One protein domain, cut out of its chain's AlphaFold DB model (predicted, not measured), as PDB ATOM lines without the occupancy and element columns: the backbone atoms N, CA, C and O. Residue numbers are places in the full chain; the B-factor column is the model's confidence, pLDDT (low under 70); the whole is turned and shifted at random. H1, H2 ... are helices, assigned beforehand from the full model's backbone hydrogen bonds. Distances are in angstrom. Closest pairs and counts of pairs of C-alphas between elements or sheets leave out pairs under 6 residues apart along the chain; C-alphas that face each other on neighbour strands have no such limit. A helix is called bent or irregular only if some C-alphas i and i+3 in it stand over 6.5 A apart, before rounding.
ATOM      1  N   ASP A 160     221.534 220.661 113.251       82.88
ATOM      2  CA  ASP A 160     220.638 220.408 112.123       82.88
ATOM      3  C   ASP A 160     219.322 219.741 112.548       82.88
ATOM      4  O   ASP A 160     219.309 218.909 113.453       82.88
ATOM      5  N   LEU A 161     218.218 220.101 111.891       88.56
ATOM      6  CA  LEU A 161     216.857 219.680 112.238       88.56
ATOM      7  C   LEU A 161     216.241 218.683 111.245       88.56
ATOM      8  O   LEU A 161     215.037 218.436 111.312       88.56
ATOM      9  N   GLN A 162     217.026 218.105 110.326       87.94
ATOM     10  CA  GLN A 162     216.514 217.083 109.396       87.94
ATOM     11  C   GLN A 162     215.960 215.840 110.113       87.94
ATOM     12  O   GLN A 162     215.011 215.218 109.642       87.94
ATOM     13  N   ASP A 163     216.560 215.452 111.242       92.62
ATOM     14  CA  ASP A 163     216.110 214.297 112.014       92.62
ATOM     15  C   ASP A 163     214.892 214.663 112.878       92.62
ATOM     16  O   ASP A 163     214.935 215.593 113.684       92.62
ATOM     17  N   SER A 164     213.796 213.913 112.732       94.31
ATOM     18  CA  SER A 164     212.547 214.175 113.460       94.31
ATOM     19  C   SER A 164     212.668 214.071 114.988       94.31
ATOM     20  O   SER A 164     211.977 214.810 115.690       94.31
ATOM     21  N   LEU A 165     213.548 213.208 115.516       94.88
ATOM     22  CA  LEU A 165     213.803 213.112 116.959       94.88
ATOM     23  C   LEU A 165     214.557 214.343 117.450       94.88
ATOM     24  O   LEU A 165     214.238 214.879 118.511       94.88
ATOM     25  N   VAL A 166     215.529 214.808 116.663       94.62
ATOM     26  CA  VAL A 166     216.251 216.051 116.953       94.62
ATOM     27  C   VAL A 166     215.284 217.226 116.933       94.62
ATOM     28  O   VAL A 166     215.242 217.989 117.892       94.62
ATOM     29  N   ARG A 167     214.449 217.334 115.895       94.38
ATOM     30  CA  ARG A 167     213.440 218.389 115.789       94.38
ATOM     31  C   ARG A 167     212.489 218.401 116.984       94.38
ATOM     32  O   ARG A 167     212.331 219.455 117.589       94.38
ATOM     33  N   GLN A 168     211.923 217.253 117.362       95.44
ATOM     34  CA  GLN A 168     211.056 217.161 118.539       95.44
ATOM     35  C   GLN A 168     211.786 217.609 119.811       95.44
ATOM     36  O   GLN A 168     211.243 218.390 120.586       95.44
ATOM     37  N   TYR A 169     213.024 217.148 120.022       95.56
ATOM     38  CA  TYR A 169     213.820 217.561 121.177       95.56
ATOM     39  C   TYR A 169     214.050 219.079 121.199       95.56
ATOM     40  O   TYR A 169     213.861 219.702 122.242       95.56
ATOM     41  N   VAL A 170     214.422 219.682 120.065       92.38
ATOM     42  CA  VAL A 170     214.683 221.128 119.968       92.38
ATOM     43  C   VAL A 170     213.404 221.944 120.170       92.38
ATOM     44  O   VAL A 170     213.451 222.968 120.845       92.38
ATOM     45  N   GLU A 171     212.264 221.491 119.644       93.56
ATOM     46  CA  GLU A 171     210.962 222.137 119.862       93.56
ATOM     47  C   GLU A 171     210.585 222.131 121.352       93.56
ATOM     48  O   GLU A 171     210.232 223.176 121.894       93.56
ATOM     49  N   MET A 172     210.752 220.996 122.042       95.06
ATOM     50  CA  MET A 172     210.505 220.903 123.490       95.06
ATOM     51  C   MET A 172     211.493 221.745 124.301       95.06
ATOM     52  O   MET A 172     211.105 222.399 125.270       95.06
ATOM     53  N   LEU A 173     212.765 221.777 123.894       91.06
ATOM     54  CA  LEU A 173     213.774 222.631 124.516       91.06
ATOM     55  C   LEU A 173     213.419 224.116 124.361       91.06
ATOM     56  O   LEU A 173     213.550 224.874 125.317       91.06
ATOM     57  N   ALA A 174     212.949 224.535 123.183       89.25
ATOM     58  CA  ALA A 174     212.535 225.912 122.936       89.25
ATOM     59  C   ALA A 174     211.397 226.341 123.868       89.25
ATOM     60  O   ALA A 174     211.441 227.440 124.411       89.25
ATOM     61  N   THR A 175     210.418 225.467 124.112       91.62
ATOM     62  CA  THR A 175     209.278 225.753 125.001       91.62
ATOM     63  C   THR A 175     209.630 225.831 126.491       91.62
ATOM     64  O   THR A 175     208.779 226.206 127.292       91.62
ATOM     65  N   LEU A 176     210.878 225.540 126.884       89.12
ATOM     66  CA  LEU A 176     211.363 225.854 128.236       89.12
ATOM     67  C   LEU A 176     211.640 227.357 128.431       89.12
ATOM     68  O   LEU A 176     211.777 227.808 129.565       89.12
ATOM     69  N   ALA A 177     211.711 228.144 127.349       86.06
ATOM     70  CA  ALA A 177     211.844 229.599 127.399       86.06
ATOM     71  C   ALA A 177     210.504 230.255 127.773       86.06
ATOM     72  O   ALA A 177     209.717 230.659 126.914       86.06
ATOM     73  N   CYS A 178     210.226 230.334 129.074       84.44
ATOM     74  CA  CYS A 178     208.932 230.786 129.582       84.44
ATOM     75  C   CYS A 178     208.596 232.243 129.254       84.44
ATOM     76  O   CYS A 178     207.421 232.589 129.161       84.44
ATOM     77  N   ASP A 179     209.608 233.078 129.023       81.31
ATOM     78  CA  ASP A 179     209.458 234.451 128.543       81.31
ATOM     79  C   ASP A 179     208.848 234.531 127.134       81.31
ATOM     80  O   ASP A 179     208.198 235.520 126.802       81.31
ATOM     81  N   LEU A 180     209.004 233.485 126.317       84.06
ATOM     82  CA  LEU A 180     208.437 233.416 124.967       84.06
ATOM     83  C   LEU A 180     207.020 232.825 124.938       84.06
ATOM     84  O   LEU A 180     206.312 232.978 123.938       84.06
ATOM     85  N   GLY A 181     206.604 232.150 126.012       86.62
ATOM     86  CA  GLY A 181     205.286 231.534 126.145       86.62
ATOM     87  C   GLY A 181     204.898 230.665 124.931       86.62
ATOM     88  O   GLY A 181     205.736 229.916 124.419       86.62
ATOM     89  N   PRO A 182     203.651 230.757 124.425       87.94
ATOM     90  CA  PRO A 182     203.179 229.922 123.314       87.94
ATOM     91  C   PRO A 182     203.900 230.193 121.983       87.94
ATOM     92  O   PRO A 182     203.781 229.410 121.042       87.94
ATOM     93  N   ASP A 183     204.663 231.283 121.891       90.38
ATOM     94  CA  ASP A 183     205.371 231.682 120.679       90.38
ATOM     95  C   ASP A 183     206.804 231.154 120.599       90.38
ATOM     96  O   ASP A 183     207.478 231.397 119.597       90.38
ATOM     97  N   ALA A 184     207.272 230.419 121.614       89.50
ATOM     98  CA  ALA A 184     208.650 229.944 121.710       89.50
ATOM     99  C   ALA A 184     209.137 229.274 120.418       89.50
ATOM    100  O   ALA A 184     210.093 229.740 119.803       89.50
ATOM    101  N   ILE A 185     208.416 228.251 119.945       90.75
ATOM    102  CA  ILE A 185     208.743 227.517 118.712       90.75
ATOM    103  C   ILE A 185     208.769 228.469 117.510       90.75
ATOM    104  O   ILE A 185     209.720 228.478 116.730       90.75
ATOM    105  N   ARG A 186     207.730 229.297 117.373       91.38
ATOM    106  CA  ARG A 186     207.549 230.220 116.246       91.38
ATOM    107  C   ARG A 186     208.683 231.245 116.160       91.38
ATOM    108  O   ARG A 186     209.140 231.543 115.060       91.38
ATOM    109  N   LYS A 187     209.159 231.741 117.305       89.44
ATOM    110  CA  LYS A 187     210.222 232.750 117.408       89.44
ATOM    111  C   LYS A 187     211.631 232.161 117.347       89.44
ATOM    112  O   LYS A 187     212.524 232.810 116.800       89.44
ATOM    113  N   SER A 188     211.858 230.956 117.875       84.38
ATOM    114  CA  SER A 188     213.203 230.373 117.986       84.38
ATOM    115  C   SER A 188     213.598 229.485 116.807       84.38
ATOM    116  O   SER A 188     214.747 229.526 116.368       84.38
ATOM    117  N   MET A 189     212.668 228.676 116.293       86.75
ATOM    118  CA  MET A 189     212.976 227.621 115.322       86.75
ATOM    119  C   MET A 189     213.430 228.113 113.943       86.75
ATOM    120  O   MET A 189     214.306 227.458 113.375       86.75
ATOM    121  N   PRO A 190     212.927 229.237 113.384       89.12
ATOM    122  CA  PRO A 190     213.331 229.678 112.045       89.12
ATOM    123  C   PRO A 190     214.843 229.886 111.861       89.12
ATOM    124  O   PRO A 190     215.343 229.820 110.740       89.12
ATOM    125  N   ARG A 191     215.595 230.107 112.948       86.31
ATOM    126  CA  ARG A 191     217.057 230.278 112.898       86.31
ATOM    127  C   ARG A 191     217.817 228.955 112.891       86.31
ATOM    128  O   ARG A 191     218.904 228.888 112.329       86.31
ATOM    129  N   SER A 192     217.258 227.889 113.461       82.19
ATOM    130  CA  SER A 192     217.957 226.608 113.631       82.19
ATOM    131  C   SER A 192     218.318 225.928 112.301       82.19
ATOM    132  O   SER A 192     219.313 225.205 112.213       82.19
ATOM    133  N   SER A 193     217.557 226.203 111.240       79.44
ATOM    134  CA  SER A 193     217.815 225.701 109.885       79.44
ATOM    135  C   SER A 193     218.722 226.597 109.038       79.44
ATOM    136  O   SER A 193     219.123 226.183 107.953       79.44
ATOM    137  N   TRP A 194     219.043 227.815 109.484       89.06
ATOM    138  CA  TRP A 194     219.848 228.737 108.682       89.06
ATOM    139  C   TRP A 194     221.312 228.292 108.609       89.06
ATOM    140  O   TRP A 194     221.874 227.788 109.587       89.06
ATOM    141  N   GLU A 225     222.181 222.182 122.046       86.88
ATOM    142  CA  GLU A 225     221.356 221.023 122.388       86.88
ATOM    143  C   GLU A 225     222.193 219.871 122.963       86.88
ATOM    144  O   GLU A 225     221.781 219.229 123.922       86.88
ATOM    145  N   LEU A 226     223.388 219.621 122.416       87.81
ATOM    146  CA  LEU A 226     224.303 218.603 122.939       87.81
ATOM    147  C   LEU A 226     224.988 219.014 124.239       87.81
ATOM    148  O   LEU A 226     225.276 218.155 125.072       87.81
ATOM    149  N   LEU A 227     225.302 220.298 124.389       83.19
ATOM    150  CA  LEU A 227     225.948 220.831 125.586       83.19
ATOM    151  C   LEU A 227     225.027 220.756 126.799       83.19
ATOM    152  O   LEU A 227     225.484 220.411 127.885       83.19
ATOM    153  N   THR A 228     223.737 221.036 126.612       84.88
ATOM    154  CA  THR A 228     222.758 221.057 127.705       84.88
ATOM    155  C   THR A 228     222.089 219.709 127.952       84.88
ATOM    156  O   THR A 228     221.455 219.549 128.991       84.88
ATOM    157  N   PHE A 229     222.239 218.725 127.053       92.38
ATOM    158  CA  PHE A 229     221.509 217.454 127.114       92.38
ATOM    159  C   PHE A 229     221.643 216.733 128.460       92.38
ATOM    160  O   PHE A 229     220.635 216.432 129.096       92.38
ATOM    161  N   ASP A 230     222.876 216.459 128.897       91.94
ATOM    162  CA  ASP A 230     223.123 215.662 130.107       91.94
ATOM    163  C   ASP A 230     222.660 216.399 131.372       91.94
ATOM    164  O   ASP A 230     222.054 215.791 132.254       91.94
ATOM    165  N   MET A 231     222.883 217.717 131.428       88.62
ATOM    166  CA  MET A 231     222.412 218.579 132.515       88.62
ATOM    167  C   MET A 231     220.884 218.558 132.607       88.62
ATOM    168  O   MET A 231     220.334 218.307 133.675       88.62
ATOM    169  N   LEU A 232     220.200 218.753 131.479       91.62
ATOM    170  CA  LEU A 232     218.744 218.812 131.430       91.62
ATOM    171  C   LEU A 232     218.103 217.463 131.771       91.62
ATOM    172  O   LEU A 232     217.107 217.417 132.484       91.62
ATOM    173  N   VAL A 233     218.678 216.355 131.297       95.88
ATOM    174  CA  VAL A 233     218.234 214.999 131.659       95.88
ATOM    175  C   VAL A 233     218.388 214.754 133.161       95.88
ATOM    176  O   VAL A 233     217.469 214.221 133.783       95.88
ATOM    177  N   ALA A 234     219.525 215.148 133.745       94.25
ATOM    178  CA  ALA A 234     219.770 215.000 135.175       94.25
ATOM    179  C   ALA A 234     218.784 215.835 136.005       94.25
ATOM    180  O   ALA A 234     218.168 215.314 136.934       94.25
ATOM    181  N   GLU A 235     218.586 217.100 135.637       92.50
ATOM    182  CA  GLU A 235     217.662 218.004 136.318       92.50
ATOM    183  C   GLU A 235     216.219 217.503 136.219       92.50
ATOM    184  O   GLU A 235     215.545 217.357 137.242       92.50
ATOM    185  N   ALA A 236     215.776 217.121 135.016       95.56
ATOM    186  CA  ALA A 236     214.452 216.557 134.764       95.56
ATOM    187  C   ALA A 236     214.186 215.242 135.512       95.56
ATOM    188  O   ALA A 236     213.027 214.892 135.740       95.56
ATOM    189  N   GLY A 237     215.233 214.531 135.938       94.62
ATOM    190  CA  GLY A 237     215.126 213.359 136.806       94.62
ATOM    191  C   GLY A 237     214.726 213.681 138.249       94.62
ATOM    192  O   GLY A 237     214.319 212.778 138.977       94.62
ATOM    193  N   THR A 238     214.811 214.946 138.665       95.00
ATOM    194  CA  THR A 238     214.472 215.396 140.020       95.00
ATOM    195  C   THR A 238     213.023 215.860 140.121       95.00
ATOM    196  O   THR A 238     212.420 216.278 139.131       95.00
ATOM    197  N   ASP A 239     212.462 215.875 141.331       91.25
ATOM    198  CA  ASP A 239     211.127 216.440 141.582       91.25
ATOM    199  C   ASP A 239     211.082 217.971 141.461       91.25
ATOM    200  O   ASP A 239     210.002 218.533 141.328       91.25
ATOM    201  N   LYS A 240     212.246 218.633 141.443       89.06
ATOM    202  CA  LYS A 240     212.377 220.094 141.351       89.06
ATOM    203  C   LYS A 240     212.305 220.636 139.926       89.06
ATOM    204  O   LYS A 240     212.187 221.841 139.757       89.06
ATOM    205  N   PHE A 241     212.411 219.775 138.912       91.00
ATOM    206  CA  PHE A 241     212.302 220.228 137.530       91.00
ATOM    207  C   PHE A 241     210.876 220.658 137.214       91.00
ATOM    208  O   PHE A 241     209.955 219.829 137.219       91.00
ATOM    209  N   GLU A 242     210.747 221.937 136.893       89.50
ATOM    210  CA  GLU A 242     209.527 222.610 136.485       89.50
ATOM    211  C   GLU A 242     209.692 223.134 135.055       89.50
ATOM    212  O   GLU A 242     210.787 223.492 134.624       89.50
ATOM    213  N   ALA A 243     208.592 223.182 134.310       89.81
ATOM    214  CA  ALA A 243     208.542 223.839 133.012       89.81
ATOM    215  C   ALA A 243     207.185 224.525 132.851       89.81
ATOM    216  O   ALA A 243     206.156 223.989 133.266       89.81
ATOM    217  N   CYS A 244     207.189 225.706 132.240       89.31
ATOM    218  CA  CYS A 244     205.975 226.465 131.941       89.31
ATOM    219  C   CYS A 244     205.096 225.801 130.875       89.31
ATOM    220  O   CYS A 244     203.880 225.978 130.905       89.31
ATOM    221  N   ASP A 245     205.688 225.037 129.952       93.94
ATOM    222  CA  ASP A 245     204.953 224.243 128.973       93.94
ATOM    223  C   ASP A 245     204.705 222.813 129.506       93.94
ATOM    224  O   ASP A 245     205.663 222.069 129.762       93.94
ATOM    225  N   PRO A 246     203.437 222.382 129.671       95.12
ATOM    226  CA  PRO A 246     203.126 221.050 130.190       95.12
ATOM    227  C   PRO A 246     203.598 219.897 129.295       95.12
ATOM    228  O   PRO A 246     203.912 218.817 129.805       95.12
ATOM    229  N   ALA A 247     203.648 220.092 127.973       96.12
ATOM    230  CA  ALA A 247     204.127 219.075 127.043       96.12
ATOM    231  C   ALA A 247     205.647 218.914 127.160       96.12
ATOM    232  O   ALA A 247     206.131 217.781 127.219       96.12
ATOM    233  N   ALA A 248     206.384 220.019 127.298       95.69
ATOM    234  CA  ALA A 248     207.816 219.994 127.578       95.69
ATOM    235  C   ALA A 248     208.114 219.316 128.921       95.69
ATOM    236  O   ALA A 248     208.967 218.426 128.983       95.69
ATOM    237  N   LEU A 249     207.365 219.658 129.980       96.44
ATOM    238  CA  LEU A 249     207.494 219.016 131.292       96.44
ATOM    239  C   LEU A 249     207.338 217.495 131.177       96.44
ATOM    240  O   LEU A 249     208.200 216.737 131.627       96.44
ATOM    241  N   ALA A 250     206.253 217.042 130.544       97.44
ATOM    242  CA  ALA A 250     205.979 215.622 130.352       97.44
ATOM    243  C   ALA A 250     207.063 214.935 129.505       97.44
ATOM    244  O   ALA A 250     207.509 213.834 129.844       97.44
ATOM    245  N   TYR A 251     207.515 215.590 128.432       97.94
ATOM    246  CA  TYR A 251     208.565 215.087 127.552       97.94
ATOM    247  C   TYR A 251     209.883 214.877 128.302       97.94
ATOM    248  O   TYR A 251     210.425 213.771 128.276       97.94
ATOM    249  N   PHE A 252     210.381 215.888 129.020       97.81
ATOM    250  CA  PHE A 252     211.661 215.795 129.723       97.81
ATOM    251  C   PHE A 252     211.604 214.862 130.935       97.81
ATOM    252  O   PHE A 252     212.542 214.094 131.142       97.81
ATOM    253  N   LYS A 253     210.486 214.812 131.677       97.69
ATOM    254  CA  LYS A 253     210.287 213.818 132.752       97.69
ATOM    255  C   LYS A 253     210.300 212.386 132.213       97.69
ATOM    256  O   LYS A 253     210.834 211.488 132.866       97.69
ATOM    257  N   LYS A 254     209.722 212.152 131.028       97.62
ATOM    258  CA  LYS A 254     209.796 210.852 130.344       97.62
ATOM    259  C   LYS A 254     211.225 210.558 129.897       97.62
ATOM    260  O   LYS A 254     211.732 209.476 130.187       97.62
ATOM    261  N   LEU A 255     211.872 211.514 129.229       98.06
ATOM    262  CA  LEU A 255     213.249 211.387 128.756       98.06
ATOM    263  C   LEU A 255     214.190 211.034 129.912       98.06
ATOM    264  O   LEU A 255     214.961 210.091 129.793       98.06
ATOM    265  N   ALA A 256     214.068 211.698 131.060       97.88
ATOM    266  CA  ALA A 256     214.896 211.447 132.237       97.88
ATOM    267  C   ALA A 256     214.779 210.021 132.808       97.88
ATOM    268  O   ALA A 256     215.733 209.513 133.393       97.88
ATOM    269  N   LYS A 257     213.640 209.345 132.608       97.69
ATOM    270  CA  LYS A 257     213.388 207.983 133.114       97.69
ATOM    271  C   LYS A 257     213.686 206.881 132.092       97.69
ATOM    272  O   LYS A 257     213.877 205.731 132.480       97.69
ATOM    273  N   ASP A 258     213.720 207.208 130.803       98.19
ATOM    274  CA  ASP A 258     213.885 206.246 129.710       98.19
ATOM    275  C   ASP A 258     215.311 206.288 129.138       98.19
ATOM    276  O   ASP A 258     215.623 207.059 128.229       98.19
ATOM    277  N   GLN A 259     216.189 205.421 129.652       97.75
ATOM    278  CA  GLN A 259     217.587 205.326 129.204       97.75
ATOM    279  C   GLN A 259     217.725 204.972 127.714       97.75
ATOM    280  O   GLN A 259     218.671 205.412 127.056       97.75
ATOM    281  N   ALA A 260     216.791 204.193 127.158       98.19
ATOM    282  CA  ALA A 260     216.825 203.831 125.745       98.19
ATOM    283  C   ALA A 260     216.487 205.041 124.865       98.19
ATOM    284  O   ALA A 260     217.135 205.256 123.838       98.19
ATOM    285  N   LEU A 261     215.511 205.855 125.279       97.44
ATOM    286  CA  LEU A 261     215.187 207.116 124.617       97.44
ATOM    287  C   LEU A 261     216.323 208.136 124.754       97.44
ATOM    288  O   LEU A 261     216.683 208.749 123.750       97.44
ATOM    289  N   GLN A 262     216.940 208.269 125.935       97.94
ATOM    290  CA  GLN A 262     218.105 209.146 126.131       97.94
ATOM    291  C   GLN A 262     219.218 208.823 125.142       97.94
ATOM    292  O   GLN A 262     219.711 209.715 124.453       97.94
ATOM    293  N   LYS A 263     219.576 207.538 125.034       97.94
ATOM    294  CA  LYS A 263     220.603 207.075 124.102       97.94
ATOM    295  C   LYS A 263     220.250 207.438 122.658       97.94
ATOM    296  O   LYS A 263     221.073 208.043 121.979       97.94
ATOM    297  N   LYS A 264     219.021 207.144 122.215       97.88
ATOM    298  CA  LYS A 264     218.560 207.459 120.850       97.88
ATOM    299  C   LYS A 264     218.623 208.954 120.541       97.88
ATOM    300  O   LYS A 264     219.141 209.331 119.496       97.88
ATOM    301  N   VAL A 265     218.112 209.802 121.437       97.38
ATOM    302  CA  VAL A 265     218.116 211.259 121.235       97.38
ATOM    303  C   VAL A 265     219.548 211.796 121.221       97.38
ATOM    304  O   VAL A 265     219.894 212.574 120.336       97.38
ATOM    305  N   LYS A 266     220.408 211.345 122.141       96.12
ATOM    306  CA  LYS A 266     221.810 211.781 122.208       96.12
ATOM    307  C   LYS A 266     222.603 211.378 120.964       96.12
ATOM    308  O   LYS A 266     223.322 212.209 120.420       96.12
ATOM    309  N   GLU A 267     222.442 210.147 120.481       96.56
ATOM    310  CA  GLU A 267     223.068 209.679 119.235       96.56
ATOM    311  C   GLU A 267     222.570 210.472 118.017       96.56
ATOM    312  O   GLU A 267     223.368 210.861 117.161       96.56
ATOM    313  N   ALA A 268     221.270 210.776 117.954       96.31
ATOM    314  CA  ALA A 268     220.698 211.595 116.886       96.31
ATOM    315  C   ALA A 268     221.250 213.033 116.910       96.31
ATOM    316  O   ALA A 268     221.676 213.546 115.875       96.31
ATOM    317  N   LEU A 269     221.337 213.656 118.092       94.38
ATOM    318  CA  LEU A 269     221.953 214.974 118.275       94.38
ATOM    319  C   LEU A 269     223.442 214.971 117.894       94.38
ATOM    320  O   LEU A 269     223.908 215.891 117.228       94.38
ATOM    321  N   GLN A 270     224.191 213.927 118.263       93.50
ATOM    322  CA  GLN A 270     225.601 213.767 117.886       93.50
ATOM    323  C   GLN A 270     225.777 213.671 116.372       93.50
ATOM    324  O   GLN A 270     226.678 214.298 115.822       93.50
ATOM    325  N   LYS A 271     224.900 212.926 115.693       93.88
ATOM    326  CA  LYS A 271     224.906 212.807 114.232       93.88
ATOM    327  C   LYS A 271     224.531 214.118 113.534       93.88
ATOM    328  O   LYS A 271     225.077 214.414 112.477       93.88
ATOM    329  N   ALA A 272     223.607 214.890 114.107       91.56
ATOM    330  CA  ALA A 272     223.150 216.168 113.560       91.56
ATOM    331  C   ALA A 272     224.096 217.350 113.859       91.56
ATOM    332  O   ALA A 272     223.918 218.443 113.313       91.56
ATOM    333  N   ASN A 273     225.100 217.146 114.716       90.00
ATOM    334  CA  ASN A 273     226.024 218.183 115.149       90.00
ATOM    335  C   ASN A 273     226.989 218.600 114.036       90.00
ATOM    336  O   ASN A 273     227.974 217.927 113.737       90.00
TER     337      ASN A 273
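This is residues 160 to 194 and 225 to 273 of the 332 residues of the protein "Alpha/beta hydrolase" of Lacibacter sp. S13-6-6 (UniProt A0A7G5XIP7). The longest helix, H5, runs along one side of a compact cluster of mostly crossed helices; H3 packs beside it, H1 crosses it, and H4 meets it at a corner. H2 packs on H1 alone, away from the others. The printed part has 84 residues with five named helices, H1 to H5 in order, and no named strand: all helix. It is compact, with a radius of gyration of the C-alphas of 12.3 A and spans of 34 by 30 by 18 A.

Find C-alpha 259 at (217.587, 205.326, 129.204); from there H5 runs 19.8 A to C-alpha 272 at (223.150, 216.168, 113.560). H4 is residues 246 to 257, 16.9 A; H3 is 225 to 236, 14.9 A. H1, 15.1 A, starts at C-alpha 164 (212.547, 214.175, 113.460) and ends at 174; H2 is 181 to 192, 18.5 A. H2 and H3 are irregular: C-alphas 182 and 185 are 7.6 A apart, 227 and 230 7.4 A.

H5 touches H3 at a shallow tilt of 17 degrees, opposite ways; the closest C-alphas are Leu 226 and Leu 269, 6.4 A. H5 touches H1 about perpendicular, 84 degrees, closest at C-alphas Val 166 and Leu 269, 6.0 A. H4 touches H5 only at the corner, and only just, with 3 pairs of C-alphas within 8 A. H3 touches H4 about perpendicular, 86 degrees, with C-alphas Val 233 and Ala 256 closest, 4.9 A. H1 touches H4 at C-alphas Met 172 and Ala 248, 5.0 A, and H2 at Ala 174 and Ala 184, 5.7 A, the closest pairs. H2 is apart from H3, H4 and H5. Every O i to N i+4 pair is within hydrogen-bond range in H1 and H5; H3 has 6 of 8, H4 7 of 8, and H2 3 of 8, beside 5 of 9 O i to N i+3 pairs.

The farthest C-alphas, Trp 194 and Asp 239, are 36.2 A apart. Residues 195 to 224 are not printed; the gap from C-alpha 194 to 225 is 15.8 A. Of the links printed whole, H4 to H5 is tight and the others are short. No printed residue has a pLDDT under 70.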